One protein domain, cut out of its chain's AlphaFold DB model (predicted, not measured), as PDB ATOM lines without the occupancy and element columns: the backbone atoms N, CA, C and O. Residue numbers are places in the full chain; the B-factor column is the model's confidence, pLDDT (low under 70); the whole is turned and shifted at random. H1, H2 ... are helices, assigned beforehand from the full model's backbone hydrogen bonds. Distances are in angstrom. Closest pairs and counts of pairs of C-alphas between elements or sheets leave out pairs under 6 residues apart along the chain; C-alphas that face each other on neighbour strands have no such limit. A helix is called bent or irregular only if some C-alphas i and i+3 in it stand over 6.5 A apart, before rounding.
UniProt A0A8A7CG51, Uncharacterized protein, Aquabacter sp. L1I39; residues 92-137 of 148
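AT A GLANCE: This is residues 92 to 137 of the 148 residues of an uncharacterized protein of Aquabacter sp. L1I39 (UniProt A0A8A7CG51). A kinked helix, H3, and a straight helix, H1, cross steeply, and the short H2 packs across H1 in a small knot of three crossed helices. The printed part has 46 residues, with H1, H2 and H3 in that order and no named strand: all helix. It is compact, radius of gyration of the C-alphas 9.2 A, spanning 25 by 22 by 13 A.

HOW THE PARTS SIT: H3, residues 121 to 136, is irregular, with C-alphas 126 and 129 7.7 A apart and a kink of 60 degrees near residue 128. H1, residues 92 to 106, touches H3; the closest C-alphas, Ala 96 and Ala 131, are 4.4 A apart. Their lines are only just about perpendicular, at 70.0 degrees. H2, residues 111 to 116, touches H1, closest C-alphas Met 95 and Leu 114, 7.1 A, about perpendicular at 85 degrees. H2 only just touches H3, with 3 pairs of C-alphas within 8 A, at residues 121 to 124 of H3 alone; the closest are Leu 115 and Gln 121, 6.9 A. Every O i to N i+4 pair is within hydrogen-bond range in H1 and H2, and 10 of 12 in H3.

IN THESE COORDINATES: H3 measures 20.9 A, ending at C-alpha 136 (-97.140, 17.303, -127.020). H1 measures 20.5 A from C-alpha 92 (-103.373, 27.767, -124.569).

THE WHOLE: The farthest C-alphas, Glu 105 and Ala 122, are 25.0 A apart. The printed part has no cut, and both links are tight. Mean pLDDT of the printed part is 84.0; residue 137 is under 70.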
ATOM      1  N   PRO A  92    -104.352  28.852-124.430       81.88
ATOM      2  CA  PRO A  92    -103.373  27.767-124.569       81.88
ATOM      3  C   PRO A  92    -103.868  26.536-125.340       81.88
ATOM      4  O   PRO A  92    -103.109  25.946-126.102       81.88
ATOM      5  N   VAL A  93    -105.134  26.142-125.179       82.25
ATOM      6  CA  VAL A  93    -105.738  24.976-125.848       82.25
ATOM      7  C   VAL A  93    -105.912  25.244-127.340       82.25
ATOM      8  O   VAL A  93    -105.572  24.391-128.160       82.25
ATOM      9  N   ARG A  94    -106.361  26.452-127.703       84.25
ATOM     10  CA  ARG A  94    -106.477  26.870-129.111       84.25
ATOM     11  C   ARG A  94    -105.108  26.922-129.786       84.25
ATOM     12  O   ARG A  94    -104.950  26.417-130.892       84.25
ATOM     13  N   MET A  95    -104.106  27.473-129.101       87.81
ATOM     14  CA  MET A  95    -102.725  27.467-129.587       87.81
ATOM     15  C   MET A  95    -102.185  26.041-129.748       87.81
ATOM     16  O   MET A  95    -101.600  25.720-130.777       87.81
ATOM     17  N   ALA A  96    -102.429  25.164-128.772       88.25
ATOM     18  CA  ALA A  96    -101.996  23.769-128.818       88.25
ATOM     19  C   ALA A  96    -102.661  22.971-129.946       88.25
ATOM     20  O   ALA A  96    -102.066  22.047-130.503       88.25
ATOM     21  N   GLN A  97    -103.910  23.295-130.281       86.88
ATOM     22  CA  GLN A  97    -104.592  22.706-131.427       86.88
ATOM     23  C   GLN A  97    -103.906  23.102-132.738       86.88
ATOM     24  O   GLN A  97    -103.546  22.215-133.509       86.88
ATOM     25  N   VAL A  98    -103.621  24.392-132.934       87.25
ATOM     26  CA  VAL A  98    -102.884  24.872-134.114       87.25
ATOM     27  C   VAL A  98    -101.491  24.246-134.193       87.25
ATOM     28  O   VAL A  98    -101.082  23.818-135.269       87.25
ATOM     29  N   MET A  99    -100.784  24.114-133.064       88.62
ATOM     30  CA  MET A  99     -99.482  23.438-133.020       88.62
ATOM     31  C   MET A  99     -99.564  21.988-133.506       88.62
ATOM     32  O   MET A  99     -98.704  21.558-134.273       88.62
ATOM     33  N   ARG A 100    -100.595  21.238-133.095       85.94
ATOM     34  CA  ARG A 100    -100.802  19.846-133.528       85.94
ATOM     35  C   ARG A 100    -101.147  19.749-135.011       85.94
ATOM     36  O   ARG A 100    -100.594  18.896-135.698       85.94
ATOM     37  N   GLU A 101    -102.029  20.617-135.494       86.62
ATOM     38  CA  GLU A 101    -102.421  20.668-136.906       86.62
ATOM     39  C   GLU A 101    -101.216  21.009-137.792       86.62
ATOM     40  O   GLU A 101    -100.918  20.283-138.739       86.62
ATOM     41  N   LYS A 102    -100.438  22.034-137.423       86.25
ATOM     42  CA  LYS A 102     -99.225  22.420-138.152       86.25
ATOM     43  C   LYS A 102     -98.146  21.349-138.094       86.25
ATOM     44  O   LYS A 102     -97.615  20.979-139.134       86.25
ATOM     45  N   ALA A 103     -97.891  20.765-136.927       84.31
ATOM     46  CA  ALA A 103     -96.945  19.660-136.812       84.31
ATOM     47  C   ALA A 103     -97.348  18.442-137.665       84.31
ATOM     48  O   ALA A 103     -96.472  17.768-138.201       84.31
ATOM     49  N   ALA A 104     -98.646  18.172-137.838       83.88
ATOM     50  CA  ALA A 104     -99.121  17.107-138.722       83.88
ATOM     51  C   ALA A 104     -98.945  17.441-140.217       83.88
ATOM     52  O   ALA A 104     -98.697  16.538-141.016       83.88
ATOM     53  N   GLU A 105     -99.055  18.717-140.598       82.56
ATOM     54  CA  GLU A 105     -98.907  19.183-141.984       82.56
ATOM     55  C   GLU A 105     -97.443  19.331-142.422       82.56
ATOM     56  O   GLU A 105     -97.065  18.886-143.507       82.56
ATOM     57  N   THR A 106     -96.619  19.987-141.604       81.50
ATOM     58  CA  THR A 106     -95.263  20.439-141.967       81.50
ATOM     59  C   THR A 106     -94.166  19.766-141.141       81.50
ATOM     60  O   THR A 106     -92.983  19.960-141.417       81.50
ATOM     61  N   GLY A 107     -94.532  18.960-140.139       79.38
ATOM     62  CA  GLY A 107     -93.601  18.270-139.241       79.38
ATOM     63  C   GLY A 107     -93.131  19.102-138.044       79.38
ATOM     64  O   GLY A 107     -92.518  18.548-137.132       79.38
ATOM     65  N   ALA A 108     -93.415  20.406-138.013       81.38
ATOM     66  CA  ALA A 108     -93.095  21.300-136.901       81.38
ATOM     67  C   ALA A 108     -94.057  22.498-136.873       81.38
ATOM     68  O   ALA A 108     -94.654  22.838-137.885       81.38
ATOM     69  N   CYS A 109     -94.191  23.154-135.722       84.62
ATOM     70  CA  CYS A 109     -94.912  24.420-135.604       84.62
ATOM     71  C   CYS A 109     -94.004  25.443-134.926       84.62
ATOM     72  O   CYS A 109     -93.455  25.161-133.855       84.62
ATOM     73  N   ASP A 110     -93.837  26.608-135.545       84.81
ATOM     74  CA  ASP A 110     -93.063  27.710-134.982       84.81
ATOM     75  C   ASP A 110     -93.943  28.917-134.596       84.81
ATOM     76  O   ASP A 110     -95.164  28.943-134.762       84.81
ATOM     77  N   ALA A 111     -93.317  29.951-134.026       81.56
ATOM     78  CA  ALA A 111     -94.027  31.164-133.636       81.56
ATOM     79  C   ALA A 111     -94.623  31.923-134.837       81.56
ATOM     80  O   ALA A 111     -95.604  32.647-134.666       81.56
ATOM     81  N   HIS A 112     -94.060  31.770-136.039       85.31
ATOM     82  CA  HIS A 112     -94.586  32.387-137.252       85.31
ATOM     83  C   HIS A 112     -95.887  31.701-137.693       85.31
ATOM     84  O   HIS A 112     -96.830  32.388-138.090       85.31
ATOM     85  N   ASP A 113     -95.991  30.380-137.542       85.75
ATOM     86  CA  ASP A 113     -97.234  29.637-137.777       85.75
ATOM     87  C   ASP A 113     -98.358  30.069-136.822       85.75
ATOM     88  O   ASP A 113     -99.511  30.223-137.232       85.75
ATOM     89  N   LEU A 114     -98.027  30.330-135.554       86.81
ATOM     90  CA  LEU A 114     -98.992  30.821-134.563       86.81
ATOM     91  C   LEU A 114     -99.440  32.259-134.851       86.81
ATOM     92  O   LEU A 114    -100.623  32.575-134.711       86.81
ATOM     93  N   LEU A 115     -98.525  33.122-135.302       87.88
ATOM     94  CA  LEU A 115     -98.878  34.465-135.770       87.88
ATOM     95  C   LEU A 115     -99.807  34.391-136.993       87.88
ATOM     96  O   LEU A 115    -100.796  35.121-137.059       87.88
ATOM     97  N   ALA A 116     -99.533  33.481-137.935       87.38
ATOM     98  CA  ALA A 116    -100.376  33.258-139.109       87.38
ATOM     99  C   ALA A 116    -101.771  32.715-138.745       87.38
ATOM    100  O   ALA A 116    -102.745  33.013-139.434       87.38
ATOM    101  N   ALA A 117    -101.884  31.975-137.639       85.38
ATOM    102  CA  ALA A 117    -103.153  31.506-137.084       85.38
ATOM    103  C   ALA A 117    -103.941  32.584-136.313       85.38
ATOM    104  O   ALA A 117    -105.044  32.317-135.836       85.38
ATOM    105  N   GLY A 118    -103.407  33.807-136.205       86.94
ATOM    106  CA  GLY A 118    -104.095  34.949-135.605       86.94
ATOM    107  C   GLY A 118    -103.828  35.160-134.115       86.94
ATOM    108  O   GLY A 118    -104.488  36.005-133.510       86.94
ATOM    109  N   PHE A 119    -102.871  34.443-133.517       88.69
ATOM    110  CA  PHE A 119    -102.402  34.751-132.164       88.69
ATOM    111  C   PHE A 119    -101.464  35.956-132.197       88.69
ATOM    112  O   PHE A 119    -100.612  36.075-133.076       88.69
ATOM    113  N   SER A 120    -101.587  36.858-131.231       88.19
ATOM    114  CA  SER A 120    -100.650  37.968-131.076       88.19
ATOM    115  C   SER A 120     -99.324  37.501-130.481       88.19
ATOM    116  O   SER A 120     -99.238  36.510-129.756       88.19
ATOM    117  N   GLN A 121     -98.265  38.273-130.717       85.69
ATOM    118  CA  GLN A 121     -96.948  37.979-130.153       85.69
ATOM    119  C   GLN A 121     -96.960  37.950-128.613       85.69
ATOM    120  O   GLN A 121     -96.275  37.130-128.009       85.69
ATOM    121  N   ALA A 122     -97.770  38.807-127.980       83.69
ATOM    122  CA  ALA A 122     -97.936  38.818-126.528       83.69
ATOM    123  C   ALA A 122     -98.582  37.520-126.018       83.69
ATOM    124  O   ALA A 122     -98.130  36.964-125.020       83.69
ATOM    125  N   GLU A 123     -99.591  37.007-126.725       84.88
ATOM    126  CA  GLU A 123    -100.248  35.737-126.402       84.88
ATOM    127  C   GLU A 123     -99.308  34.545-126.609       84.88
ATOM    128  O   GLU A 123     -99.267  33.649-125.769       84.88
ATOM    129  N   ILE A 124     -98.489  34.567-127.664       87.38
ATOM    130  CA  ILE A 124     -97.501  33.514-127.926       87.38
ATOM    131  C   ILE A 124     -96.441  33.455-126.827       87.38
ATOM    132  O   ILE A 124     -96.093  32.372-126.363       87.38
ATOM    133  N   ILE A 125     -95.950  34.608-126.373       85.75
ATOM    134  CA  ILE A 125     -94.966  34.670-125.285       85.75
ATOM    135  C   ILE A 125     -95.599  34.242-123.956       85.75
ATOM    136  O   ILE A 125     -94.972  33.512-123.192       85.75
ATOM    137  N   ALA A 126     -96.831  34.677-123.683       79.19
ATOM    138  CA  ALA A 126     -97.508  34.394-122.421       79.19
ATOM    139  C   ALA A 126     -97.953  32.927-122.292       79.19
ATOM    140  O   ALA A 126     -97.841  32.356-121.212       79.19
ATOM    141  N   TYR A 127     -98.432  32.315-123.379       84.94
ATOM    142  CA  TYR A 127     -99.116  31.015-123.343       84.94
ATOM    143  C   TYR A 127     -98.481  29.939-124.231       84.94
ATOM    144  O   TYR A 127     -98.919  28.791-124.209       84.94
ATOM    145  N   GLY A 128     -97.431  30.257-124.993       83.69
ATOM    146  CA  GLY A 128     -96.783  29.308-125.905       83.69
ATOM    147  C   GLY A 128     -96.168  28.098-125.201       83.69
ATOM    148  O   GLY A 128     -96.233  26.988-125.727       83.69
ATOM    149  N   TYR A 129     -95.630  28.276-123.990       81.38
ATOM    150  CA  TYR A 129     -95.105  27.159-123.199       81.38
ATOM    151  C   TYR A 129     -96.221  26.209-122.745       81.38
ATOM    152  O   TYR A 129     -96.130  25.001-122.956       81.38
ATOM    153  N   GLU A 130     -97.312  26.750-122.197       82.31
ATOM    154  CA  GLU A 130     -98.488  25.963-121.808       82.31
ATOM    155  C   GLU A 130     -99.105  25.251-123.016       82.31
ATOM    156  O   GLU A 130     -99.404  24.061-122.950       82.31
ATOM    157  N   ALA A 131     -99.218  25.947-124.148       84.56
ATOM    158  CA  ALA A 131     -99.695  25.374-125.397       84.56
ATOM    159  C   ALA A 131     -98.807  24.217-125.881       84.56
ATOM    160  O   ALA A 131     -99.326  23.184-126.292       84.56
ATOM    161  N   THR A 132     -97.481  24.342-125.766       83.31
ATOM    162  CA  THR A 132     -96.531  23.273-126.123       83.31
ATOM    163  C   THR A 132     -96.725  22.044-125.233       83.31
ATOM    164  O   THR A 132     -96.774  20.919-125.732       83.31
ATOM    165  N   LEU A 133     -96.899  22.244-123.921       82.75
ATOM    166  CA  LEU A 133     -97.178  21.156-122.977       82.75
ATOM    167  C   LEU A 133     -98.501  20.442-123.286       82.75
ATOM    168  O   LEU A 133     -98.589  19.224-123.156       82.75
ATOM    169  N   ILE A 134     -99.526  21.186-123.705       82.19
ATOM    170  CA  ILE A 134    -100.819  20.620-124.109       82.19
ATOM    171  C   ILE A 134    -100.693  19.890-125.458       82.19
ATOM    172  O   ILE A 134    -101.249  18.805-125.621       82.19
ATOM    173  N   ALA A 135     -99.963  20.460-126.422       81.94
ATOM    174  CA  ALA A 135     -99.834  19.928-127.779       81.94
ATOM    175  C   ALA A 135     -99.073  18.600-127.824       81.94
ATOM    176  O   ALA A 135     -99.460  17.696-128.566       81.94
ATOM    177  N   HIS A 136     -98.012  18.477-127.027       77.19
ATOM    178  CA  HIS A 136     -97.140  17.303-127.020       77.19
ATOM    179  C   HIS A 136     -97.422  16.337-125.862       77.19
ATOM    180  O   HIS A 136     -96.807  15.272-125.793       77.19
ATOM    181  N   GLY A 137     -98.352  16.688-124.964       59.78
ATOM    182  CA  GLY A 137     -98.401  16.096-123.630       59.78
ATOM    183  C   GLY A 137     -97.158  16.499-122.834       59.78
ATOM    184  O   GLY A 137     -96.134  16.883-123.400       59.78
TER     185      GLY A 137